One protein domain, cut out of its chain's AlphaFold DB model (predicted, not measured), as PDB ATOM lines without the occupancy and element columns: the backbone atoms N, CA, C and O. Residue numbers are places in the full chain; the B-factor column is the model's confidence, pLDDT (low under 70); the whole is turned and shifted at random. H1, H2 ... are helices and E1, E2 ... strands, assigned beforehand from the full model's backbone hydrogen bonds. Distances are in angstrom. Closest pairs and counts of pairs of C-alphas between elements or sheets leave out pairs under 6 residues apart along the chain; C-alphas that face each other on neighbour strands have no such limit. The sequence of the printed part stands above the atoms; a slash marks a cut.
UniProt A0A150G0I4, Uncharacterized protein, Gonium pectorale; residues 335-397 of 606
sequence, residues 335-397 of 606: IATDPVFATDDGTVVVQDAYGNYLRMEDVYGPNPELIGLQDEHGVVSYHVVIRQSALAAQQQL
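What this domain is: This is residues 335 to 397 of the 606 residues of an uncharacterized protein of Gonium pectorale (UniProt A0A150G0I4). Picture one strongly twisted sheet of five strands, made of two parts that splay away from each other: the winding E1, E2, E3 and the hairpin of E4 and E5, joined where the long strands E1 and E5 pair. The short helix H1 packs on the sheet near E2, and H2 runs on from the end of E5 and only grazes the sheet, so that H2 and the turn between E4 and E5 lie at the two ends of the longest axis. The printed part has 63 residues, with five named strands and two named helices in the order E1 E2 E3 H1 E4 E5 H2; the antiparallel sheet runs E3 E2 E1 E5 E4, and the class is mixed. The whole is elongated, 40 by 25 by 23 A, and only just compact, close to loose, with a radius of gyration of the C-alphas of 12.4 A.

How they stand to each other: Begin with E1, residues 335 to 342, whose pairing is staggered: residues 340 to 342 pair with E2, residues 348 to 351, and residues 336 to 339 with E5, residues 380 to 387. Between E1 and E2, a hairpin, look at N 341 and O 349, 2.9 A apart. E3, residues 357 to 359, forms a hairpin with E2, with N 358 and O 350 2.9 A apart; E1 E2 E3 are a meander, each strand the antiparallel neighbour of the one before. H1, residues 360 to 364, is on the sheet at a height of 8.2 A, only just over none of its strands, with two C-alphas falling on E1; its closest C-alphas to E2 are those of Met 360 and Val 349, 4.9 A apart. E4, residues 370 to 374, is an edge strand and forms a hairpin with E5, where N 373 and O 381 are 2.8 A apart. E5 is antiparallel to E1 at 140 degrees, with N 384 and O 338 2.9 A apart. H2, residues 388 to 397, only grazes the sheet with residues 388 to 391, and H1 and H2 are only just apart, closest 8.2 A. In H1 and H2 every O i to N i+4 pair is within hydrogen-bond range.

Where its parts are: Find C-alpha 335 at (-35.106, 11.732, 24.698); from there E1 runs 23.1 A to C-alpha 342. E2 spans 10.4 A, E3 6.8 A, H1 6.0 A and E4 12.9 A. E5 starts at C-alpha 380, at (-22.025, 16.576, 9.053), and spans 21.1 A. H2 spans 14.5 A and ends at C-alpha 397, at (-43.068, 27.395, 30.844).

The domain as a whole: The two C-alphas farthest apart are those of His 377 and Gln 396, 40.2 A. The printed part has no cut, and each link is tight. Its mean pLDDT is 95.7, and no printed residue is under 70.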
ATOM      1  N   ILE A 335     -33.786  12.290  25.038       96.38
ATOM      2  CA  ILE A 335     -35.106  11.732  24.698       96.38
ATOM      3  C   ILE A 335     -35.492  11.937  23.227       96.38
ATOM      4  O   ILE A 335     -36.275  11.155  22.692       96.38
ATOM      5  N   ALA A 336     -34.953  12.968  22.570       96.38
ATOM      6  CA  ALA A 336     -35.191  13.263  21.159       96.38
ATOM      7  C   ALA A 336     -34.033  14.077  20.556       96.38
ATOM      8  O   ALA A 336     -33.244  14.692  21.278       96.38
ATOM      9  N   THR A 337     -33.942  14.088  19.224       97.12
ATOM     10  CA  THR A 337     -32.971  14.896  18.475       97.12
ATOM     11  C   THR A 337     -33.609  15.477  17.219       97.12
ATOM     12  O   THR A 337     -33.945  14.712  16.311       97.12
ATOM     13  N   ASP A 338     -33.728  16.801  17.140       97.62
ATOM     14  CA  ASP A 338     -34.385  17.478  16.014       97.62
ATOM     15  C   ASP A 338     -33.358  18.039  15.012       97.62
ATOM     16  O   ASP A 338     -32.350  18.617  15.431       97.62
ATOM     17  N   PRO A 339     -33.563  17.870  13.690       97.62
ATOM     18  CA  PRO A 339     -32.587  18.255  12.674       97.62
ATOM     19  C   PRO A 339     -32.487  19.775  12.514       97.62
ATOM     20  O   PRO A 339     -33.493  20.485  12.418       97.62
ATOM     21  N   VAL A 340     -31.250  20.262  12.432       98.06
ATOM     22  CA  VAL A 340     -30.918  21.685  12.329       98.06
ATOM     23  C   VAL A 340     -30.532  22.044  10.901       98.06
ATOM     24  O   VAL A 340     -29.663  21.417  10.291       98.06
ATOM     25  N   PHE A 341     -31.132  23.117  10.394       97.75
ATOM     26  CA  PHE A 341     -30.861  23.673   9.077       97.75
ATOM     27  C   PHE A 341     -30.235  25.064   9.230       97.75
ATOM     28  O   PHE A 341     -30.730  25.903   9.979       97.75
ATOM     29  N   ALA A 342     -29.146  25.317   8.507       97.00
ATOM     30  CA  ALA A 342     -28.588  26.659   8.358       97.00
ATOM     31  C   ALA A 342     -29.190  27.321   7.112       97.00
ATOM     32  O   ALA A 342     -29.240  26.698   6.046       97.00
ATOM     33  N   THR A 343     -29.632  28.569   7.236       97.00
ATOM     34  CA  THR A 343     -30.148  29.380   6.122       97.00
ATOM     35  C   THR A 343     -29.059  30.276   5.524       97.00
ATOM     36  O   THR A 343     -28.019  30.514   6.139       97.00
ATOM     37  N   ASP A 344     -29.284  30.791   4.309       96.56
ATOM     38  CA  ASP A 344     -28.299  31.603   3.564       96.56
ATOM     39  C   ASP A 344     -27.891  32.914   4.275       96.56
ATOM     40  O   ASP A 344     -26.863  33.507   3.946       96.56
ATOM     41  N   ASP A 345     -28.681  33.377   5.248       94.75
ATOM     42  CA  ASP A 345     -28.388  34.535   6.101       94.75
ATOM     43  C   ASP A 345     -27.498  34.205   7.317       94.75
ATOM     44  O   ASP A 345     -27.124  35.102   8.074       94.75
ATOM     45  N   GLY A 346     -27.144  32.929   7.503       95.50
ATOM     46  CA  GLY A 346     -26.368  32.440   8.638       95.50
ATOM     47  C   GLY A 346     -27.179  32.239   9.920       95.50
ATOM     48  O   GLY A 346     -26.580  31.943  10.955       95.50
ATOM     49  N   THR A 347     -28.509  32.389   9.883       96.19
ATOM     50  CA  THR A 347     -29.365  31.990  11.008       96.19
ATOM     51  C   THR A 347     -29.600  30.477  11.010       96.19
ATOM     52  O   THR A 347     -29.259  29.756  10.065       96.19
ATOM     53  N   VAL A 348     -30.082  29.974  12.145       97.19
ATOM     54  CA  VAL A 348     -30.162  28.543  12.434       97.19
ATOM     55  C   VAL A 348     -31.601  28.211  12.793       97.19
ATOM     56  O   VAL A 348     -32.162  28.781  13.730       97.19
ATOM     57  N   VAL A 349     -32.210  27.310  12.028       98.06
ATOM     58  CA  VAL A 349     -33.634  26.980  12.132       98.06
ATOM     59  C   VAL A 349     -33.848  25.483  12.321       98.06
ATOM     60  O   VAL A 349     -33.092  24.652  11.812       98.06
ATOM     61  N   VAL A 350     -34.911  25.141  13.036       97.88
ATOM     62  CA  VAL A 350     -35.407  23.772  13.203       97.88
ATOM     63  C   VAL A 350     -36.773  23.678  12.528       97.88
ATOM     64  O   VAL A 350     -37.534  24.648  12.503       97.88
ATOM     65  N   GLN A 351     -37.063  22.530  11.919       97.88
ATOM     66  CA  GLN A 351     -38.342  22.300  11.254       97.88
ATOM     67  C   GLN A 351     -39.366  21.731  12.241       97.88
ATOM     68  O   GLN A 351     -39.121  20.694  12.852       97.88
ATOM     69  N   ASP A 352     -40.515  22.395  12.382       96.44
ATOM     70  CA  ASP A 352     -41.602  21.929  13.244       96.44
ATOM     71  C   ASP A 352     -42.362  20.726  12.642       96.44
ATOM     72  O   ASP A 352     -42.195  20.353  11.476       96.44
ATOM     73  N   ALA A 353     -43.257  20.128  13.434       93.38
ATOM     74  CA  ALA A 353     -44.070  18.982  13.016       93.38
ATOM     75  C   ALA A 353     -45.041  19.272  11.845       93.38
ATOM     76  O   ALA A 353     -45.582  18.336  11.248       93.38
ATOM     77  N   TYR A 354     -45.266  20.545  11.502       96.00
ATOM     78  CA  TYR A 354     -46.105  20.990  10.385       96.00
ATOM     79  C   TYR A 354     -45.286  21.303   9.119       96.00
ATOM     80  O   TYR A 354     -45.857  21.383   8.026       96.00
ATOM     81  N   GLY A 355     -43.960  21.410   9.244       95.88
ATOM     82  CA  GLY A 355     -43.012  21.720   8.178       95.88
ATOM     83  C   GLY A 355     -42.533  23.178   8.152       95.88
ATOM     84  O   GLY A 355     -41.773  23.529   7.246       95.88
ATOM     85  N   ASN A 356     -42.941  24.017   9.107       97.62
ATOM     86  CA  ASN A 356     -42.475  25.400   9.220       97.62
ATOM     87  C   ASN A 356     -41.038  25.439   9.752       97.62
ATOM     88  O   ASN A 356     -40.655  24.606  10.569       97.62
ATOM     89  N   TYR A 357     -40.258  26.436   9.339       97.38
ATOM     90  CA  TYR A 357     -38.925  26.677   9.889       97.38
ATOM     91  C   TYR A 357     -39.008  27.726  10.997       97.38
ATOM     92  O   TYR A 357     -39.315  28.888  10.732       97.38
ATOM     93  N   LEU A 358     -38.741  27.301  12.230       97.56
ATOM     94  CA  LEU A 358     -38.687  28.157  13.412       97.56
ATOM     95  C   LEU A 358     -37.228  28.413  13.785       97.56
ATOM     96  O   LEU A 358     -36.372  27.542  13.622       97.56
ATOM     97  N   ARG A 359     -36.931  29.606  14.300       97.56
ATOM     98  CA  ARG A 359     -35.593  29.947  14.794       97.56
ATOM     99  C   ARG A 359     -35.233  29.071  15.982       97.56
ATOM    100  O   ARG A 359     -36.025  28.907  16.908       97.56
ATOM    101  N   MET A 360     -34.020  28.537  15.965       97.06
ATOM    102  CA  MET A 360     -33.532  27.666  17.027       97.06
ATOM    103  C   MET A 360     -33.487  28.405  18.377       97.06
ATOM    104  O   MET A 360     -33.832  27.806  19.399       97.06
ATOM    105  N   GLU A 361     -33.149  29.704  18.375       96.00
ATOM    106  CA  GLU A 361     -33.156  30.537  19.586       96.00
ATOM    107  C   GLU A 361     -34.551  30.739  20.207       96.00
ATOM    108  O   GLU A 361     -34.650  30.887  21.425       96.00
ATOM    109  N   ASP A 362     -35.617  30.698  19.399       95.56
ATOM    110  CA  ASP A 362     -36.995  30.946  19.843       95.56
ATOM    111  C   ASP A 362     -37.657  29.670  20.404       95.56
ATOM    112  O   ASP A 362     -38.525  29.754  21.271       95.56
ATOM    113  N   VAL A 363     -37.242  28.482  19.938       95.12
ATOM    114  CA  VAL A 363     -37.826  27.184  20.349       95.12
ATOM    115  C   VAL A 363     -37.105  26.567  21.553       95.12
ATOM    116  O   VAL A 363     -37.761  26.067  22.469       95.12
ATOM    117  N   TYR A 364     -35.767  26.601  21.567       95.06
ATOM    118  CA  TYR A 364     -34.932  25.932  22.583       95.06
ATOM    119  C   TYR A 364     -34.132  26.916  23.456       95.06
ATOM    120  O   TYR A 364     -33.360  26.502  24.322       95.06
ATOM    121  N   GLY A 365     -34.316  28.224  23.252       95.00
ATOM    122  CA  GLY A 365     -33.572  29.272  23.945       95.00
ATOM    123  C   GLY A 365     -32.167  29.513  23.365       95.00
ATOM    124  O   GLY A 365     -31.765  28.902  22.377       95.00
ATOM    125  N   PRO A 366     -31.379  30.416  23.979       94.75
ATOM    126  CA  PRO A 366     -30.163  30.962  23.366       94.75
ATOM    127  C   PRO A 366     -28.939  30.031  23.371       94.75
ATOM    128  O   PRO A 366     -27.942  30.362  22.736       94.75
ATOM    129  N   ASN A 367     -28.970  28.909  24.101       95.38
ATOM    130  CA  ASN A 367     -27.844  27.970  24.224       95.38
ATOM    131  C   ASN A 367     -28.317  26.501  24.119       95.38
ATOM    132  O   ASN A 367     -28.251  25.776  25.115       95.38
ATOM    133  N   PRO A 368     -28.824  26.053  22.959       95.88
ATOM    134  CA  PRO A 368     -29.204  24.659  22.755       95.88
ATOM    135  C   PRO A 368     -27.967  23.755  22.677       95.88
ATOM    136  O   PRO A 368     -26.929  24.135  22.130       95.88
ATOM    137  N   GLU A 369     -28.083  22.532  23.191       96.31
ATOM    138  CA  GLU A 369     -27.050  21.508  23.028       96.31
ATOM    139  C   GLU A 369     -27.112  20.955  21.595       96.31
ATOM    140  O   GLU A 369     -28.151  20.471  21.151       96.31
ATOM    141  N   LEU A 370     -26.005  21.055  20.851       97.12
ATOM    142  CA  LEU A 370     -25.917  20.639  19.450       97.12
ATOM    143  C   LEU A 370     -24.980  19.444  19.286       97.12
ATOM    144  O   LEU A 370     -23.801  19.524  19.637       97.12
ATOM    145  N   ILE A 371     -25.477  18.375  18.663       97.56
ATOM    146  CA  ILE A 371     -24.670  17.223  18.249       97.56
ATOM    147  C   ILE A 371     -24.474  17.226  16.729       97.56
ATOM    148  O   ILE A 371     -25.418  17.387  15.958       97.56
ATOM    149  N   GLY A 372     -23.225  17.065  16.287       97.69
ATOM    150  CA  GLY A 372     -22.879  16.893  14.876       97.69
ATOM    151  C   GLY A 372     -22.802  15.411  14.520       97.69
ATOM    152  O   GLY A 372     -21.844  14.741  14.903       97.69
ATOM    153  N   LEU A 373     -23.788  14.904  13.782       96.88
ATOM    154  CA  LEU A 373     -23.827  13.524  13.300       96.88
ATOM    155  C   LEU A 373     -23.267  13.464  11.875       96.88
ATOM    156  O   LEU A 373     -23.835  14.056  10.955       96.88
ATOM    157  N   GLN A 374     -22.143  12.768  11.693       98.06
ATOM    158  CA  GLN A 374     -21.528  12.566  10.380       98.06
ATOM    159  C   GLN A 374     -22.106  11.319   9.696       98.06
ATOM    160  O   GLN A 374     -22.148  10.252  10.306       98.06
ATOM    161  N   ASP A 375     -22.543  11.453   8.443       96.75
ATOM    162  CA  ASP A 375     -23.085  10.345   7.650       96.75
ATOM    163  C   ASP A 375     -21.993   9.479   6.981       96.75
ATOM    164  O   ASP A 375     -20.799   9.788   7.012       96.75
ATOM    165  N   GLU A 376     -22.408   8.390   6.324       96.69
ATOM    166  CA  GLU A 376     -21.522   7.485   5.567       96.69
ATOM    167  C   GLU A 376     -20.812   8.158   4.372       96.69
ATOM    168  O   GLU A 376     -19.924   7.569   3.752       96.69
ATOM    169  N   HIS A 377     -21.200   9.382   4.011       97.12
ATOM    170  CA  HIS A 377     -20.610  10.180   2.936       97.12
ATOM    171  C   HIS A 377     -19.687  11.289   3.471       97.12
ATOM    172  O   HIS A 377     -19.075  12.018   2.684       97.12
ATOM    173  N   GLY A 378     -19.538  11.392   4.795       96.81
ATOM    174  CA  GLY A 378     -18.718  12.391   5.473       96.81
ATOM    175  C   GLY A 378     -19.409  13.743   5.683       96.81
ATOM    176  O   GLY A 378     -18.757  14.672   6.168       96.81
ATOM    177  N   VAL A 379     -20.693  13.874   5.350       97.19
ATOM    178  CA  VAL A 379     -21.487  15.093   5.554       97.19
ATOM    179  C   VAL A 379     -21.885  15.185   7.024       97.19
ATOM    180  O   VAL A 379     -22.420  14.235   7.589       97.19
ATOM    181  N   VAL A 380     -21.627  16.329   7.659       97.25
ATOM    182  CA  VAL A 380     -22.025  16.576   9.053       97.25
ATOM    183  C   VAL A 380     -23.411  17.213   9.081       97.25
ATOM    184  O   VAL A 380     -23.618  18.286   8.517       97.25
ATOM    185  N   SER A 381     -24.340  16.552   9.765       97.38
ATOM    186  CA  SER A 381     -25.702  17.010  10.025       97.38
ATOM    187  C   SER A 381     -25.853  17.381  11.501       97.38
ATOM    188  O   SER A 381     -25.636  16.558  12.393       97.38
ATOM    189  N   TYR A 382     -26.184  18.639  11.778       98.06
ATOM    190  CA  TYR A 382     -26.380  19.114  13.146       98.06
ATOM    191  C   TYR A 382     -27.798  18.798  13.622       98.06
ATOM    192  O   TYR A 382     -28.750  18.893  12.849       98.06
ATOM    193  N   HIS A 383     -27.928  18.420  14.890       97.94
ATOM    194  CA  HIS A 383     -29.207  18.172  15.547       97.94
ATOM    195  C   HIS A 383     -29.222  18.846  16.924       97.94
ATOM    196  O   HIS A 383     -28.202  18.828  17.621       97.94
ATOM    197  N   VAL A 384     -30.362  19.411  17.330       97.69
ATOM    198  CA  VAL A 384     -30.589  19.827  18.725       97.69
ATOM    199  C   VAL A 384     -30.802  18.577  19.564       97.69
ATOM    200  O   VAL A 384     -31.625  17.733  19.218       97.69
ATOM    201  N   VAL A 385     -30.075  18.464  20.670       97.44
ATOM    202  CA  VAL A 385     -30.239  17.409  21.670       97.44
ATOM    203  C   VAL A 385     -31.320  17.839  22.660       97.44
ATOM    204  O   VAL A 385     -31.135  18.794  23.413       97.44
ATOM    205  N   ILE A 386     -32.445  17.124  22.687       96.44
ATOM    206  CA  ILE A 386     -33.494  17.333  23.687       96.44
ATOM    207  C   ILE A 386     -33.284  16.315  24.802       96.44
ATOM    208  O   ILE A 386     -33.481  15.110  24.612       96.44
ATOM    209  N   ARG A 387     -32.900  16.809  25.980       95.94
ATOM    210  CA  ARG A 387     -32.841  16.020  27.214       95.94
ATOM    211  C   ARG A 387     -34.145  16.112  28.009       95.94
ATOM    212  O   ARG A 387     -34.942  17.037  27.812       95.94
ATOM    213  N   GLN A 388     -34.368  15.160  28.909       95.19
ATOM    214  CA  GLN A 388     -35.601  15.060  29.692       95.19
ATOM    215  C   GLN A 388     -35.859  16.303  30.564       95.19
ATOM    216  O   GLN A 388     -37.004  16.760  30.636       95.19
ATOM    217  N   SER A 389     -34.829  16.897  31.178       93.94
ATOM    218  CA  SER A 389     -34.988  18.109  31.999       93.94
ATOM    219  C   SER A 389     -35.301  19.358  31.170       93.94
ATOM    220  O   SER A 389     -36.107  20.185  31.597       93.94
ATOM    221  N   ALA A 390     -34.744  19.467  29.958       91.19
ATOM    222  CA  ALA A 390     -35.018  20.570  29.039       91.19
ATOM    223  C   ALA A 390     -36.484  20.556  28.574       91.19
ATOM    224  O   ALA A 390     -37.161  21.584  28.630       91.19
ATOM    225  N   LEU A 391     -37.006  19.378  28.204       91.19
ATOM    226  CA  LEU A 391     -38.423  19.208  27.868       91.19
ATOM    227  C   LEU A 391     -39.330  19.504  29.074       91.19
ATOM    228  O   LEU A 391     -40.343  20.185  28.927       91.19
ATOM    229  N   ALA A 392     -38.962  19.048  30.276       91.69
ATOM    230  CA  ALA A 392     -39.724  19.334  31.493       91.69
ATOM    231  C   ALA A 392     -39.763  20.840  31.822       91.69
ATOM    232  O   ALA A 392     -40.811  21.353  32.212       91.69
ATOM    233  N   ALA A 393     -38.659  21.567  31.617       89.19
ATOM    234  CA  ALA A 393     -38.609  23.019  31.783       89.19
ATOM    235  C   ALA A 393     -39.463  23.753  30.732       89.19
ATOM    236  O   ALA A 393     -40.196  24.681  31.076       89.19
ATOM    237  N   GLN A 394     -39.435  23.309  29.470       87.38
ATOM    238  CA  GLN A 394     -40.287  23.854  28.407       87.38
ATOM    239  C   GLN A 394     -41.779  23.610  28.703       87.38
ATOM    240  O   GLN A 394     -42.592  24.521  28.564       87.38
ATOM    241  N   GLN A 395     -42.138  22.420  29.198       90.12
ATOM    242  CA  GLN A 395     -43.502  22.104  29.640       90.12
ATOM    243  C   GLN A 395     -43.947  22.943  30.845       90.12
ATOM    244  O   GLN A 395     -45.105  23.342  30.888       90.12
ATOM    245  N   GLN A 396     -43.060  23.248  31.798       89.75
ATOM    246  CA  GLN A 396     -43.372  24.154  32.915       89.75
ATOM    247  C   GLN A 396     -43.599  25.598  32.453       89.75
ATOM    248  O   GLN A 396     -44.459  26.275  33.002       89.75
ATOM    249  N   LEU A 397     -42.877  26.062  31.428       84.56
ATOM    250  CA  LEU A 397     -43.068  27.395  30.844       84.56
ATOM    251  C   LEU A 397     -44.354  27.477  29.993       84.56
ATOM    252  O   LEU A 397     -44.946  28.544  29.870       84.56
TER     253      LEU A 397